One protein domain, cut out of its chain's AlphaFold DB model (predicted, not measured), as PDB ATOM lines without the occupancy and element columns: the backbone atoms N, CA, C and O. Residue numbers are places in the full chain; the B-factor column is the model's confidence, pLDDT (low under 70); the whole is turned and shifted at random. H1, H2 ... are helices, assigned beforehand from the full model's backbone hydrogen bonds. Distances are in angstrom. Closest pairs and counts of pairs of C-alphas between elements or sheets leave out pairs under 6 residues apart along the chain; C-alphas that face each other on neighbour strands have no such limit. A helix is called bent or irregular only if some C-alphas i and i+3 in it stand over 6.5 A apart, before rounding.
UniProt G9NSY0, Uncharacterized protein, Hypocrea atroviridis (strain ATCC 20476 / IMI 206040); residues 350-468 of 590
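What this domain is: This is residues 350 to 468 of the 590 residues of an uncharacterized protein of Hypocrea atroviridis (strain ATCC 20476 / IMI 206040) (UniProt G9NSY0). A long helical hairpin, H1 and H2, makes the longest axis; at its open end H4 packs on H2, short H3 packs on H4, and H5 crosses H1. The printed part has 119 residues with five named helices, H1 to H5 in order, and no named strand: all helix. It is only just loose, close to compact, with a radius of gyration of the C-alphas of 16.5 A, and flat, spanning 51 by 38 by 18 A.

How they stand to each other: H1, residues 350 to 381, touches H2, residues 387 to 413, at a shallow tilt of 27 degrees, opposite ways; their closest C-alphas, of Ala 366 and Ala 406, are 5.3 A apart. H3, residues 419 to 424, touches residues 433 to 437 of H4, residues 430 to 445; closest C-alphas, Ala 421 and Gln 433, 5.0 A. Residues 403 to 411 of H2 touch H4 at a steep tilt of 55 degrees; closest C-alphas, Ala 407 and Ala 438, 4.6 A. Residues 352 to 360 of H1 touch H5, residues 453 to 467, at a steep tilt of 62 degrees; closest C-alphas, Ala 356 and Ala 461, 4.9 A. Every O i to N i+4 pair is within hydrogen-bond range in H1, H3, H4 and H5, and 18 of 23 in H2.

Where its parts are: H1 runs 45.9 A from C-alpha 350 at (21.581, 56.189, -2.566). H2 runs 39.2 A and is irregular, C-alphas 409 and 412 being 7.0 A apart. H5 ends at C-alpha 467, (19.213, 40.439, -3.576).

The domain as a whole: The farthest C-alphas, of Ser 350 and Arg 385, are 52.9 A apart. The printed part has no cut, no long link and no residue under pLDDT 70.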
ATOM      1  N   SER A 350      21.581  55.663  -3.935       88.44
ATOM      2  CA  SER A 350      21.581  56.189  -2.566       88.44
ATOM      3  C   SER A 350      20.955  55.209  -1.567       88.44
ATOM      4  O   SER A 350      21.591  54.877  -0.569       88.44
ATOM      5  N   HIS A 351      19.770  54.656  -1.857       86.19
ATOM      6  CA  HIS A 351      19.124  53.675  -0.973       86.19
ATOM      7  C   HIS A 351      19.931  52.386  -0.852       86.19
ATOM      8  O   HIS A 351      20.155  51.913   0.257       86.19
ATOM      9  N   ILE A 352      20.446  51.855  -1.968       91.44
ATOM     10  CA  ILE A 352      21.314  50.668  -1.934       91.44
ATOM     11  C   ILE A 352      22.522  50.920  -1.024       91.44
ATOM     12  O   ILE A 352      22.899  50.045  -0.246       91.44
ATOM     13  N   ARG A 353      23.123  52.113  -1.102       92.81
ATOM     14  CA  ARG A 353      24.253  52.483  -0.248       92.81
ATOM     15  C   ARG A 353      23.850  52.589   1.224       92.81
ATOM     16  O   ARG A 353      24.605  52.096   2.052       92.81
ATOM     17  N   LYS A 354      22.689  53.173   1.551       90.75
ATOM     18  CA  LYS A 354      22.173  53.227   2.935       90.75
ATOM     19  C   LYS A 354      22.004  51.822   3.522       90.75
ATOM     20  O   LYS A 354      22.597  51.529   4.552       90.75
ATOM     21  N   ILE A 355      21.320  50.928   2.804       92.00
ATOM     22  CA  ILE A 355      21.147  49.523   3.215       92.00
ATOM     23  C   ILE A 355      22.509  48.832   3.366       92.00
ATOM     24  O   ILE A 355      22.722  48.057   4.292       92.00
ATOM     25  N   ALA A 356      23.463  49.112   2.477       95.06
ATOM     26  CA  ALA A 356      24.796  48.530   2.573       95.06
ATOM     27  C   ALA A 356      25.565  48.980   3.824       95.06
ATOM     28  O   ALA A 356      26.281  48.171   4.405       95.06
ATOM     29  N   VAL A 357      25.406  50.239   4.244       95.38
ATOM     30  CA  VAL A 357      25.970  50.751   5.503       95.38
ATOM     31  C   VAL A 357      25.284  50.102   6.708       95.38
ATOM     32  O   VAL A 357      25.973  49.691   7.634       95.38
ATOM     33  N   GLU A 358      23.960  49.926   6.684       93.94
ATOM     34  CA  GLU A 358      23.228  49.198   7.738       93.94
ATOM     35  C   GLU A 358      23.728  47.749   7.872       93.94
ATOM     36  O   GLU A 358      24.059  47.293   8.965       93.94
ATOM     37  N   VAL A 359      23.857  47.039   6.747       95.75
ATOM     38  CA  VAL A 359      24.388  45.669   6.696       95.75
ATOM     39  C   VAL A 359      25.846  45.610   7.167       95.75
ATOM     40  O   VAL A 359      26.219  44.682   7.885       95.75
ATOM     41  N   GLN A 360      26.673  46.596   6.809       97.75
ATOM     42  CA  GLN A 360      28.033  46.706   7.337       97.75
ATOM     43  C   GLN A 360      28.024  46.888   8.859       97.75
ATOM     44  O   GLN A 360      28.804  46.235   9.546       97.75
ATOM     45  N   GLY A 361      27.124  47.721   9.390       96.44
ATOM     46  CA  GLY A 361      26.940  47.912  10.827       96.44
ATOM     47  C   GLY A 361      26.589  46.608  11.546       96.44
ATOM     48  O   GLY A 361      27.230  46.275  12.537       96.44
ATOM     49  N   VAL A 362      25.656  45.820  10.998       96.00
ATOM     50  CA  VAL A 362      25.312  44.477  11.509       96.00
ATOM     51  C   VAL A 362      26.541  43.567  11.571       96.00
ATOM     52  O   VAL A 362      26.767  42.889  12.575       96.00
ATOM     53  N   ILE A 363      27.351  43.563  10.510       97.50
ATOM     54  CA  ILE A 363      28.595  42.791  10.453       97.50
ATOM     55  C   ILE A 363      29.584  43.281  11.518       97.50
ATOM     56  O   ILE A 363      30.126  42.458  12.249       97.50
ATOM     57  N   GLY A 364      29.765  44.595  11.660       96.75
ATOM     58  CA  GLY A 364      30.638  45.191  12.672       96.75
ATOM     59  C   GLY A 364      30.195  44.877  14.104       96.75
ATOM     60  O   GLY A 364      31.024  44.548  14.948       96.75
ATOM     61  N   THR A 365      28.890  44.884  14.396       95.88
ATOM     62  CA  THR A 365      28.361  44.451  15.701       95.88
ATOM     63  C   THR A 365      28.679  42.981  15.979       95.88
ATOM     64  O   THR A 365      29.066  42.643  17.099       95.88
ATOM     65  N   ALA A 366      28.556  42.109  14.972       96.44
ATOM     66  CA  ALA A 366      28.938  40.706  15.106       96.44
ATOM     67  C   ALA A 366      30.449  40.547  15.349       96.44
ATOM     68  O   ALA A 366      30.839  39.767  16.216       96.44
ATOM     69  N   GLU A 367      31.293  41.313  14.649       96.19
ATOM     70  CA  GLU A 367      32.746  41.328  14.872       96.19
ATOM     71  C   GLU A 367      33.099  41.786  16.289       96.19
ATOM     72  O   GLU A 367      33.836  41.087  16.978       96.19
ATOM     73  N   ASN A 368      32.512  42.884  16.769       94.56
ATOM     74  CA  ASN A 368      32.746  43.386  18.125       94.56
ATOM     75  C   ASN A 368      32.328  42.371  19.196       94.56
ATOM     76  O   ASN A 368      33.061  42.146  20.157       94.56
ATOM     77  N   LYS A 369      31.171  41.715  19.029       93.56
ATOM     78  CA  LYS A 369      30.704  40.686  19.970       93.56
ATOM     79  C   LYS A 369      31.676  39.507  20.040       93.56
ATOM     80  O   LYS A 369      31.974  39.012  21.123       93.56
ATOM     81  N   VAL A 370      32.172  39.076  18.886       93.69
ATOM     82  CA  VAL A 370      33.124  37.968  18.772       93.69
ATOM     83  C   VAL A 370      34.493  38.359  19.318       93.69
ATOM     84  O   VAL A 370      35.123  37.543  19.982       93.69
ATOM     85  N   GLN A 371      34.933  39.598  19.097       92.38
ATOM     86  CA  GLN A 371      36.180  40.121  19.650       92.38
ATOM     87  C   GLN A 371      36.123  40.176  21.181       92.38
ATOM     88  O   GLN A 371      37.026  39.662  21.832       92.38
ATOM     89  N   ASN A 372      35.020  40.669  21.755       91.69
ATOM     90  CA  ASN A 372      34.810  40.668  23.204       91.69
ATOM     91  C   ASN A 372      34.842  39.243  23.785       91.69
ATOM     92  O   ASN A 372      35.505  39.002  24.790       91.69
ATOM     93  N   ALA A 373      34.178  38.284  23.128       89.50
ATOM     94  CA  ALA A 373      34.213  36.880  23.539       89.50
ATOM     95  C   ALA A 373      35.625  36.276  23.415       89.50
ATOM     96  O   ALA A 373      36.076  35.542  24.294       89.50
ATOM     97  N   ALA A 374      36.354  36.605  22.346       88.81
ATOM     98  CA  ALA A 374      37.728  36.164  22.140       88.81
ATOM     99  C   ALA A 374      38.676  36.725  23.209       88.81
ATOM    100  O   ALA A 374      39.536  35.997  23.704       88.81
ATOM    101  N   ASP A 375      38.514  37.991  23.586       88.44
ATOM    102  CA  ASP A 375      39.323  38.640  24.618       88.44
ATOM    103  C   ASP A 375      39.006  38.094  26.014       88.44
ATOM    104  O   ASP A 375      39.921  37.874  26.812       88.44
ATOM    105  N   GLU A 376      37.743  37.759  26.290       88.50
ATOM    106  CA  GLU A 376      37.357  37.040  27.506       88.50
ATOM    107  C   GLU A 376      38.021  35.654  27.571       88.50
ATOM    108  O   GLU A 376      38.626  35.298  28.588       88.50
ATOM    109  N   ILE A 377      37.981  34.890  26.473       85.62
ATOM    110  CA  ILE A 377      38.641  33.582  26.390       85.62
ATOM    111  C   ILE A 377      40.154  33.742  26.578       85.62
ATOM    112  O   ILE A 377      40.732  33.062  27.421       85.62
ATOM    113  N   ARG A 378      40.809  34.677  25.878       83.25
ATOM    114  CA  ARG A 378      42.251  34.952  26.036       83.25
ATOM    115  C   ARG A 378      42.619  35.316  27.472       83.25
ATOM    116  O   ARG A 378      43.629  34.831  27.980       83.25
ATOM    117  N   THR A 379      41.791  36.122  28.134       86.50
ATOM    118  CA  THR A 379      41.980  36.496  29.539       86.50
ATOM    119  C   THR A 379      41.938  35.257  30.433       86.50
ATOM    120  O   THR A 379      42.848  35.057  31.236       86.50
ATOM    121  N   ARG A 380      40.962  34.359  30.234       83.00
ATOM    122  CA  ARG A 380      40.868  33.085  30.972       83.00
ATOM    123  C   ARG A 380      42.042  32.142  30.672       83.00
ATOM    124  O   ARG A 380      42.574  31.515  31.584       83.00
ATOM    125  N   LEU A 381      42.492  32.080  29.417       82.69
ATOM    126  CA  LEU A 381      43.608  31.228  28.985       82.69
ATOM    127  C   LEU A 381      44.980  31.735  29.429       82.69
ATOM    128  O   LEU A 381      45.922  30.949  29.500       82.69
ATOM    129  N   SER A 382      45.116  33.019  29.766       81.19
ATOM    130  CA  SER A 382      46.383  33.586  30.243       81.19
ATOM    131  C   SER A 382      46.939  32.875  31.491       81.19
ATOM    132  O   SER A 382      48.157  32.884  31.692       81.19
ATOM    133  N   VAL A 383      46.061  32.201  32.246       85.44
ATOM    134  CA  VAL A 383      46.337  31.418  33.462       85.44
ATOM    135  C   VAL A 383      46.842  29.994  33.155       85.44
ATOM    136  O   VAL A 383      47.438  29.351  34.018       85.44
ATOM    137  N   ILE A 384      46.656  29.488  31.932       82.19
ATOM    138  CA  ILE A 384      46.947  28.095  31.551       82.19
ATOM    139  C   ILE A 384      48.313  27.996  30.837       82.19
ATOM    140  O   ILE A 384      48.705  28.891  30.087       82.19
ATOM    141  N   ARG A 385      49.070  26.911  31.089       76.31
ATOM    142  CA  ARG A 385      50.441  26.701  30.560       76.31
ATOM    143  C   ARG A 385      50.508  26.396  29.056       76.31
ATOM    144  O   ARG A 385      51.526  26.707  28.451       76.31
ATOM    145  N   ASP A 386      49.463  25.819  28.467       79.69
ATOM    146  CA  ASP A 386      49.419  25.448  27.045       79.69
ATOM    147  C   ASP A 386      48.570  26.441  26.238       79.69
ATOM    148  O   ASP A 386      47.388  26.228  25.976       79.69
ATOM    149  N   LYS A 387      49.158  27.593  25.907       76.62
ATOM    150  CA  LYS A 387      48.451  28.683  25.213       76.62
ATOM    151  C   LYS A 387      48.285  28.415  23.717       76.62
ATOM    152  O   LYS A 387      47.272  28.803  23.141       76.62
ATOM    153  N   GLU A 388      49.267  27.759  23.103       79.19
ATOM    154  CA  GLU A 388      49.312  27.516  21.658       79.19
ATOM    155  C   GLU A 388      48.268  26.476  21.227       79.19
ATOM    156  O   GLU A 388      47.544  26.714  20.257       79.19
ATOM    157  N   GLY A 389      48.146  25.358  21.961       78.31
ATOM    158  CA  GLY A 389      47.172  24.308  21.651       78.31
ATOM    159  C   GLY A 389      45.737  24.822  21.738       78.31
ATOM    160  O   GLY A 389      44.943  24.654  20.813       78.31
ATOM    161  N   ILE A 390      45.431  25.572  22.798       75.00
ATOM    162  CA  ILE A 390      44.077  26.088  23.013       75.00
ATOM    163  C   ILE A 390      43.739  27.212  22.020       75.00
ATOM    164  O   ILE A 390      42.598  27.320  21.571       75.00
ATOM    165  N   ALA A 391      44.712  28.028  21.602       77.25
ATOM    166  CA  ALA A 391      44.481  29.039  20.569       77.25
ATOM    167  C   ALA A 391      44.063  28.416  19.221       77.25
ATOM    168  O   ALA A 391      43.210  28.984  18.531       77.25
ATOM    169  N   GLN A 392      44.615  27.249  18.864       83.00
ATOM    170  CA  GLN A 392      44.219  26.517  17.655       83.00
ATOM    171  C   GLN A 392      42.797  25.946  17.758       83.00
ATOM    172  O   GLN A 392      42.061  25.990  16.773       83.00
ATOM    173  N   GLU A 393      42.382  25.481  18.938       82.94
ATOM    174  CA  GLU A 393      41.026  24.958  19.172       82.94
ATOM    175  C   GLU A 393      39.955  26.058  19.252       82.94
ATOM    176  O   GLU A 393      38.812  25.856  18.846       82.94
ATOM    177  N   VAL A 394      40.314  27.253  19.730       84.88
ATOM    178  CA  VAL A 394      39.374  28.373  19.911       84.88
ATOM    179  C   VAL A 394      39.091  29.123  18.603       84.88
ATOM    180  O   VAL A 394      37.992  29.646  18.413       84.88
ATOM    181  N   ALA A 395      40.047  29.169  17.672       87.56
ATOM    182  CA  ALA A 395      39.885  29.844  16.383       87.56
ATOM    183  C   ALA A 395      38.634  29.413  15.572       87.56
ATOM    184  O   ALA A 395      37.905  30.304  15.117       87.56
ATOM    185  N   PRO A 396      38.326  28.110  15.387       89.44
ATOM    186  CA  PRO A 396      37.106  27.690  14.693       89.44
ATOM    187  C   PRO A 396      35.832  28.100  15.442       89.44
ATOM    188  O   PRO A 396      34.904  28.590  14.804       89.44
ATOM    189  N   LEU A 397      35.812  28.022  16.779       87.12
ATOM    190  CA  LEU A 397      34.653  28.413  17.596       87.12
ATOM    191  C   LEU A 397      34.337  29.910  17.475       87.12
ATOM    192  O   LEU A 397      33.180  30.301  17.338       87.12
ATOM    193  N   ILE A 398      35.369  30.759  17.463       89.88
ATOM    194  CA  ILE A 398      35.237  32.205  17.217       89.88
ATOM    195  C   ILE A 398      34.646  32.457  15.823       89.88
ATOM    196  O   ILE A 398      33.784  33.323  15.650       89.88
ATOM    197  N   SER A 399      35.105  31.708  14.817       92.56
ATOM    198  CA  SER A 399      34.597  31.820  13.449       92.56
ATOM    199  C   SER A 399      33.129  31.395  13.348       92.56
ATOM    200  O   SER A 399      32.338  32.091  12.715       92.56
ATOM    201  N   GLU A 400      32.745  30.296  13.997       93.44
ATOM    202  CA  GLU A 400      31.358  29.821  14.054       93.44
ATOM    203  C   GLU A 400      30.443  30.822  14.770       93.44
ATOM    204  O   GLU A 400      29.405  31.199  14.223       93.44
ATOM    205  N   LEU A 401      30.872  31.347  15.924       93.06
ATOM    206  CA  LEU A 401      30.136  32.365  16.679       93.06
ATOM    207  C   LEU A 401      29.902  33.635  15.852       93.06
ATOM    208  O   LEU A 401      28.817  34.225  15.903       93.06
ATOM    209  N   TYR A 402      30.905  34.053  15.071       97.12
ATOM    210  CA  TYR A 402      30.767  35.168  14.137       97.12
ATOM    211  C   TYR A 402      29.704  34.885  13.084       97.12
ATOM    212  O   TYR A 402      28.795  35.695  12.906       97.12
ATOM    213  N   VAL A 403      29.816  33.746  12.396       97.44
ATOM    214  CA  VAL A 403      28.903  33.383  11.310       97.44
ATOM    215  C   VAL A 403      27.469  33.322  11.820       97.44
ATOM    216  O   VAL A 403      26.585  33.900  11.193       97.44
ATOM    217  N   GLU A 404      27.237  32.702  12.975       95.81
ATOM    218  CA  GLU A 404      25.907  32.613  13.573       95.81
ATOM    219  C   GLU A 404      25.363  33.996  13.971       95.81
ATOM    220  O   GLU A 404      24.221  34.337  13.653       95.81
ATOM    221  N   THR A 405      26.182  34.825  14.629       94.69
ATOM    222  CA  THR A 405      25.772  36.166  15.076       94.69
ATOM    223  C   THR A 405      25.452  37.077  13.890       94.69
ATOM    224  O   THR A 405      24.406  37.729  13.875       94.69
ATOM    225  N   ALA A 406      26.316  37.099  12.874       97.38
ATOM    226  CA  ALA A 406      26.105  37.887  11.666       97.38
ATOM    227  C   ALA A 406      24.901  37.372  10.860       97.38
ATOM    228  O   ALA A 406      24.095  38.175  10.394       97.38
ATOM    229  N   ALA A 407      24.719  36.052  10.742       97.38
ATOM    230  CA  ALA A 407      23.582  35.462  10.035       97.38
ATOM    231  C   ALA A 407      22.232  35.908  10.621       97.38
ATOM    232  O   ALA A 407      21.332  36.257   9.854       97.38
ATOM    233  N   LYS A 408      22.102  35.984  11.957       94.88
ATOM    234  CA  LYS A 408      20.882  36.485  12.627       94.88
ATOM    235  C   LYS A 408      20.522  37.895  12.167       94.88
ATOM    236  O   LYS A 408      19.377  38.145  11.799       94.88
ATOM    237  N   GLY A 409      21.504  38.793  12.122       94.00
ATOM    238  CA  GLY A 409      21.286  40.170  11.677       94.00
ATOM    239  C   GLY A 409      21.120  40.325  10.160       94.00
ATOM    240  O   GLY A 409      20.477  41.271   9.713       94.00
ATOM    241  N   LEU A 410      21.672  39.410   9.355       95.75
ATOM    242  CA  LEU A 410      21.582  39.445   7.889       95.75
ATOM    243  C   LEU A 410      20.272  38.871   7.340       95.75
ATOM    244  O   LEU A 410      19.869  39.225   6.231       95.75
ATOM    245  N   MET A 411      19.597  38.007   8.099       94.44
ATOM    246  CA  MET A 411      18.382  37.308   7.675       94.44
ATOM    247  C   MET A 411      17.274  38.220   7.097       94.44
ATOM    248  O   MET A 411      16.677  37.834   6.087       94.44
ATOM    249  N   PRO A 412      16.995  39.428   7.638       91.06
ATOM    250  CA  PRO A 412      15.987  40.334   7.074       91.06
ATOM    251  C   PRO A 412      16.305  40.826   5.655       91.06
ATOM    252  O   PRO A 412      15.393  41.161   4.903       91.06
ATOM    253  N   TYR A 413      17.583  40.830   5.264       92.62
ATOM    254  CA  TYR A 413      18.052  41.366   3.984       92.62
ATOM    255  C   TYR A 413      18.093  40.315   2.858       92.62
ATOM    256  O   TYR A 413      18.424  40.640   1.716       92.62
ATOM    257  N   ILE A 414      17.765  39.050   3.145       93.50
ATOM    258  CA  ILE A 414      17.808  37.953   2.169       93.50
ATOM    259  C   ILE A 414      16.427  37.768   1.547       93.50
ATOM    260  O   ILE A 414      15.531  37.145   2.122       93.50
ATOM    261  N   ASN A 415      16.272  38.300   0.337       90.50
ATOM    262  CA  ASN A 415      15.037  38.180  -0.432       90.50
ATOM    263  C   ASN A 415      15.089  37.003  -1.422       90.50
ATOM    264  O   ASN A 415      14.112  36.275  -1.588       90.50
ATOM    265  N   LYS A 416      16.238  36.784  -2.074       92.81
ATOM    266  CA  LYS A 416      16.403  35.725  -3.078       92.81
ATOM    267  C   LYS A 416      17.134  34.533  -2.484       92.81
ATOM    268  O   LYS A 416      18.334  34.609  -2.233       92.81
ATOM    269  N   LEU A 417      16.405  33.428  -2.347       94.31
ATOM    270  CA  LEU A 417      16.958  32.154  -1.892       94.31
ATOM    271  C   LEU A 417      17.866  31.545  -2.956       94.31
ATOM    272  O   LEU A 417      17.469  31.402  -4.119       94.31
ATOM    273  N   SER A 418      19.066  31.148  -2.552       95.81
ATOM    274  CA  SER A 418      20.003  30.445  -3.410       95.81
ATOM    275  C   SER A 418      19.503  29.032  -3.722       95.81
ATOM    276  O   SER A 418      18.801  28.385  -2.939       95.81
ATOM    277  N   ASN A 419      19.920  28.500  -4.872       96.56
ATOM    278  CA  ASN A 419      19.643  27.105  -5.222       96.56
ATOM    279  C   ASN A 419      20.269  26.128  -4.217       96.56
ATOM    280  O   ASN A 419      19.763  25.026  -4.037       96.56
ATOM    281  N   LYS A 420      21.346  26.535  -3.535       95.06
ATOM    282  CA  LYS A 420      22.034  25.724  -2.532       95.06
ATOM    283  C   LYS A 420      21.223  25.612  -1.240       95.06
ATOM    284  O   LYS A 420      21.111  24.510  -0.710       95.06
ATOM    285  N   ALA A 421      20.612  26.701  -0.773       94.31
ATOM    286  CA  ALA A 421      19.679  26.658   0.353       94.31
ATOM    287  C   ALA A 421      18.449  25.798   0.039       94.31
ATOM    288  O   ALA A 421      18.100  24.917   0.826       94.31
ATOM    289  N   LYS A 422      17.859  25.979  -1.152       95.69
ATOM    290  CA  LYS A 422      16.749  25.140  -1.635       95.69
ATOM    291  C   LYS A 422      17.133  23.663  -1.723       95.69
ATOM    292  O   LYS A 422      16.347  22.814  -1.337       95.69
ATOM    293  N   ALA A 423      18.340  23.342  -2.190       96.06
ATOM    294  CA  ALA A 423      18.806  21.958  -2.285       96.06
ATOM    295  C   ALA A 423      19.079  21.319  -0.914       96.06
ATOM    296  O   ALA A 423      18.841  20.128  -0.744       96.06
ATOM    297  N   LYS A 424      19.565  22.094   0.067       95.19
ATOM    298  CA  LYS A 424      19.799  21.605   1.436       95.19
ATOM    299  C   LYS A 424      18.500  21.340   2.199       95.19
ATOM    300  O   LYS A 424      18.461  20.415   3.003       95.19
ATOM    301  N   LEU A 425      17.463  22.146   1.971       93.81
ATOM    302  CA  LEU A 425      16.174  22.051   2.665       93.81
ATOM    303  C   LEU A 425      14.995  22.149   1.678       93.81
ATOM    304  O   LEU A 425      14.214  23.097   1.764       93.81
ATOM    305  N   PRO A 426      14.824  21.187   0.750       93.69
ATOM    306  CA  PRO A 426      13.867  21.298  -0.357       93.69
ATOM    307  C   PRO A 426      12.408  21.393   0.092       93.69
ATOM    308  O   PRO A 426      11.615  22.078  -0.546       93.69
ATOM    309  N   SER A 427      12.067  20.752   1.208       93.62
ATOM    310  CA  SER A 427      10.736  20.773   1.827       93.62
ATOM    311  C   SER A 427      10.664  21.639   3.091       93.62
ATOM    312  O   SER A 427       9.647  21.631   3.780       93.62
ATOM    313  N   GLY A 428      11.745  22.345   3.437       90.25
ATOM    314  CA  GLY A 428      11.786  23.191   4.627       90.25
ATOM    315  C   GLY A 428      10.982  24.482   4.445       90.25
ATOM    316  O   GLY A 428      10.828  24.951   3.314       90.25
ATOM    317  N   PRO A 429      10.505  25.101   5.542       93.50
ATOM    318  CA  PRO A 429       9.928  26.436   5.470       93.50
ATOM    319  C   PRO A 429      10.962  27.410   4.896       93.50
ATOM    320  O   PRO A 429      12.166  27.269   5.139       93.50
ATOM    321  N   GLU A 430      10.507  28.421   4.155       91.56
ATOM    322  CA  GLU A 430      11.414  29.367   3.498       91.56
ATOM    323  C   GLU A 430      12.381  30.044   4.486       91.56
ATOM    324  O   GLU A 430      13.508  30.354   4.120       91.56
ATOM    325  N   ASP A 431      11.985  30.238   5.748       91.12
ATOM    326  CA  ASP A 431      12.861  30.792   6.788       91.12
ATOM    327  C   ASP A 431      14.042  29.892   7.139       91.12
ATOM    328  O   ASP A 431      15.151  30.391   7.323       91.12
ATOM    329  N   ALA A 432      13.853  28.573   7.136       93.62
ATOM    330  CA  ALA A 432      14.959  27.646   7.334       93.62
ATOM    331  C   ALA A 432      15.923  27.676   6.134       93.62
ATOM    332  O   ALA A 432      17.140  27.653   6.312       93.62
ATOM    333  N   GLN A 433      15.401  27.811   4.908       95.38
ATOM    334  CA  GLN A 433      16.231  28.008   3.712       95.38
ATOM    335  C   GLN A 433      16.995  29.346   3.769       95.38
ATOM    336  O   GLN A 433      18.194  29.379   3.491       95.38
ATOM    337  N   ARG A 434      16.348  30.442   4.192       94.50
ATOM    338  CA  ARG A 434      17.007  31.748   4.395       94.50
ATOM    339  C   ARG A 434      18.108  31.679   5.428       94.50
ATOM    340  O   ARG A 434      19.151  32.282   5.219       94.50
ATOM    341  N   TRP A 435      17.885  30.963   6.526       95.81
ATOM    342  CA  TRP A 435      18.893  30.782   7.562       95.81
ATOM    343  C   TRP A 435      20.157  30.120   7.002       95.81
ATOM    344  O   TRP A 435      21.267  30.587   7.248       95.81
ATOM    345  N   VAL A 436      19.997  29.098   6.154       96.62
ATOM    346  CA  VAL A 436      21.120  28.456   5.454       96.62
ATOM    347  C   VAL A 436      21.876  29.444   4.559       96.62
ATOM    348  O   VAL A 436      23.108  29.459   4.582       96.62
ATOM    349  N   ASP A 437      21.165  30.284   3.804       97.00
ATOM    350  CA  ASP A 437      21.792  31.348   3.011       97.00
ATOM    351  C   ASP A 437      22.473  32.400   3.891       97.00
ATOM    352  O   ASP A 437      23.558  32.869   3.553       97.00
ATOM    353  N   ALA A 438      21.879  32.759   5.030       97.19
ATOM    354  CA  ALA A 438      22.410  33.763   5.943       97.19
ATOM    355  C   ALA A 438      23.768  33.355   6.514       97.19
ATOM    356  O   ALA A 438      24.673  34.185   6.558       97.19
ATOM    357  N   LEU A 439      23.941  32.081   6.872       97.31
ATOM    358  CA  LEU A 439      25.224  31.535   7.330       97.31
ATOM    359  C   LEU A 439      26.310  31.641   6.246       97.31
ATOM    360  O   LEU A 439      27.451  32.032   6.503       97.31
ATOM    361  N   GLU A 440      25.955  31.333   4.999       96.94
ATOM    362  CA  GLU A 440      26.885  31.441   3.875       96.94
ATOM    363  C   GLU A 440      27.230  32.902   3.555       96.94
ATOM    364  O   GLU A 440      28.399  33.251   3.372       96.94
ATOM    365  N   ILE A 441      26.229  33.775   3.541       97.62
ATOM    366  CA  ILE A 441      26.385  35.197   3.239       97.62
ATOM    367  C   ILE A 441      27.164  35.910   4.348       97.62
ATOM    368  O   ILE A 441      28.010  36.741   4.028       97.62
ATOM    369  N   ALA A 442      26.960  35.556   5.621       97.75
ATOM    370  CA  ALA A 442      27.750  36.064   6.744       97.75
ATOM    371  C   ALA A 442      29.252  35.852   6.513       97.75
ATOM    372  O   ALA A 442      30.051  36.777   6.651       97.75
ATOM    373  N   SER A 443      29.625  34.658   6.052       96.06
ATOM    374  CA  SER A 443      31.014  34.331   5.723       96.06
ATOM    375  C   SER A 443      31.528  35.136   4.522       96.06
ATOM    376  O   SER A 443      32.660  35.613   4.520       96.06
ATOM    377  N   GLN A 444      30.695  35.317   3.492       96.81
ATOM    378  CA  GLN A 444      31.070  36.044   2.274       96.81
ATOM    379  C   GLN A 444      31.182  37.561   2.481       96.81
ATOM    380  O   GLN A 444      32.007  38.209   1.827       96.81
ATOM    381  N   LEU A 445      30.335  38.144   3.332       97.50
ATOM    382  CA  LEU A 445      30.258  39.587   3.552       97.50
ATOM    383  C   LEU A 445      31.218  40.102   4.622       97.50
ATOM    384  O   LEU A 445      31.443  41.310   4.639       97.50
ATOM    385  N   ARG A 446      31.846  39.236   5.427       97.25
ATOM    386  CA  ARG A 446      32.914  39.621   6.364       97.25
ATOM    387  C   ARG A 446      33.979  40.497   5.695       97.25
ATOM    388  O   ARG A 446      34.283  40.301   4.510       97.25
ATOM    389  N   ALA A 447      34.511  41.480   6.422       96.56
ATOM    390  CA  ALA A 447      35.578  42.340   5.916       96.56
ATOM    391  C   ALA A 447      36.827  41.504   5.592       96.56
ATOM    392  O   ALA A 447      37.181  40.572   6.319       96.56
ATOM    393  N   ARG A 448      37.481  41.795   4.464       96.56
ATOM    394  CA  ARG A 448      38.708  41.094   4.047       96.56
ATOM    395  C   ARG A 448      39.946  41.818   4.570       96.56
ATOM    396  O   ARG A 448      39.929  43.031   4.753       96.56
ATOM    397  N   GLY A 449      41.051  41.090   4.740       95.19
ATOM    398  CA  GLY A 449      42.333  41.695   5.114       95.19
ATOM    399  C   GLY A 449      42.737  42.804   4.135       95.19
ATOM    400  O   GLY A 449      42.836  42.559   2.933       95.19
ATOM    401  N   GLY A 450      42.936  44.022   4.649       95.75
ATOM    402  CA  GLY A 450      43.288  45.208   3.858       95.75
ATOM    403  C   GLY A 450      42.118  45.894   3.136       95.75
ATOM    404  O   GLY A 450      42.335  46.873   2.423       95.75
ATOM    405  N   GLU A 451      40.882  45.415   3.298       96.81
ATOM    406  CA  GLU A 451      39.691  46.083   2.768       96.81
ATOM    407  C   GLU A 451      39.335  47.285   3.654       96.81
ATOM    408  O   GLU A 451      39.053  47.123   4.836       96.81
ATOM    409  N   ASN A 452      39.342  48.499   3.093       97.12
ATOM    410  CA  ASN A 452      38.840  49.677   3.807       97.12
ATOM    411  C   ASN A 452      37.303  49.733   3.799       97.12
ATOM    412  O   ASN A 452      36.656  49.172   2.908       97.12
ATOM    413  N   ASP A 453      36.729  50.497   4.730       96.44
ATOM    414  CA  ASP A 453      35.278  50.590   4.938       96.44
ATOM    415  C   ASP A 453      34.509  50.943   3.664       96.44
ATOM    416  O   ASP A 453      33.489  50.338   3.351       96.44
ATOM    417  N   ASN A 454      35.009  51.885   2.861       97.44
ATOM    418  CA  ASN A 454      34.335  52.291   1.628       97.44
ATOM    419  C   ASN A 454      34.327  51.173   0.568       97.44
ATOM    420  O   ASN A 454      33.362  51.024  -0.183       97.44
ATOM    421  N   THR A 455      35.399  50.382   0.488       97.88
ATOM    422  CA  THR A 455      35.486  49.227  -0.419       97.88
ATOM    423  C   THR A 455      34.540  48.121   0.040       97.88
ATOM    424  O   THR A 455      33.804  47.563  -0.781       97.88
ATOM    425  N   HIS A 456      34.471  47.897   1.354       98.19
ATOM    426  CA  HIS A 456      33.549  46.956   1.979       98.19
ATOM    427  C   HIS A 456      32.084  47.333   1.724       98.19
ATOM    428  O   HIS A 456      31.328  46.519   1.185       98.19
ATOM    429  N   VAL A 457      31.701  48.595   1.958       97.94
ATOM    430  CA  VAL A 457      30.354  49.118   1.655       97.94
ATOM    431  C   VAL A 457      30.007  48.952   0.178       97.94
ATOM    432  O   VAL A 457      28.900  48.529  -0.145       97.94
ATOM    433  N   LYS A 458      30.929  49.239  -0.751       97.81
ATOM    434  CA  LYS A 458      30.680  49.055  -2.196       97.81
ATOM    435  C   LYS A 458      30.410  47.591  -2.555       97.81
ATOM    436  O   LYS A 458      29.549  47.313  -3.395       97.81
ATOM    437  N   ARG A 459      31.124  46.651  -1.930       98.00
ATOM    438  CA  ARG A 459      30.914  45.211  -2.125       98.00
ATOM    439  C   ARG A 459      29.568  44.760  -1.565       98.00
ATOM    440  O   ARG A 459      28.832  44.068  -2.270       98.00
ATOM    441  N   ILE A 460      29.215  45.205  -0.359       97.69
ATOM    442  CA  ILE A 460      27.900  44.949   0.240       97.69
ATOM    443  C   ILE A 460      26.793  45.555  -0.633       97.69
ATOM    444  O   ILE A 460      25.827  44.870  -0.945       97.69
ATOM    445  N   ALA A 461      26.952  46.783  -1.133       96.19
ATOM    446  CA  ALA A 461      25.993  47.437  -2.026       96.19
ATOM    447  C   ALA A 461      25.729  46.625  -3.306       96.19
ATOM    448  O   ALA A 461      24.585  46.516  -3.753       96.19
ATOM    449  N   LYS A 462      26.763  45.999  -3.885       96.69
ATOM    450  CA  LYS A 462      26.604  45.090  -5.031       96.69
ATOM    451  C   LYS A 462      25.758  43.863  -4.671       96.69
ATOM    452  O   LYS A 462      24.927  43.451  -5.480       96.69
ATOM    453  N   TRP A 463      25.955  43.302  -3.478       96.00
ATOM    454  CA  TRP A 463      25.159  42.183  -2.968       96.00
ATOM    455  C   TRP A 463      23.712  42.597  -2.641       96.00
ATOM    456  O   TRP A 463      22.780  41.947  -3.100       96.00
ATOM    457  N   VAL A 464      23.493  43.731  -1.967       94.19
ATOM    458  CA  VAL A 464      22.152  44.288  -1.694       94.19
ATOM    459  C   VAL A 464      21.370  44.474  -2.998       94.19
ATOM    460  O   VAL A 464      20.207  44.076  -3.110       94.19
ATOM    461  N   LYS A 465      22.027  45.028  -4.025       93.56
ATOM    462  CA  LYS A 465      21.434  45.199  -5.356       93.56
ATOM    463  C   LYS A 465      21.037  43.861  -5.989       93.56
ATOM    464  O   LYS A 465      19.977  43.778  -6.606       93.56
ATOM    465  N   SER A 466      21.857  42.813  -5.855       93.12
ATOM    466  CA  SER A 466      21.549  41.499  -6.442       93.12
ATOM    467  C   SER A 466      20.406  40.786  -5.717       93.12
ATOM    468  O   SER A 466      19.560  40.179  -6.383       93.12
ATOM    469  N   GLN A 467      20.330  40.924  -4.389       91.38
ATOM    470  CA  GLN A 467      19.213  40.439  -3.576       91.38
ATOM    471  C   GLN A 467      17.903  41.114  -3.963       91.38
ATOM    472  O   GLN A 467      16.854  40.476  -3.983       91.38
ATOM    473  N   GLY A 468      17.970  42.394  -4.330       86.38
ATOM    474  CA  GLY A 468      16.785  43.213  -4.510       86.38
ATOM    475  C   GLY A 468      15.949  43.182  -3.245       86.38
ATOM    476  O   GLY A 468      14.821  42.703  -3.277       86.38
TER     477      GLY A 468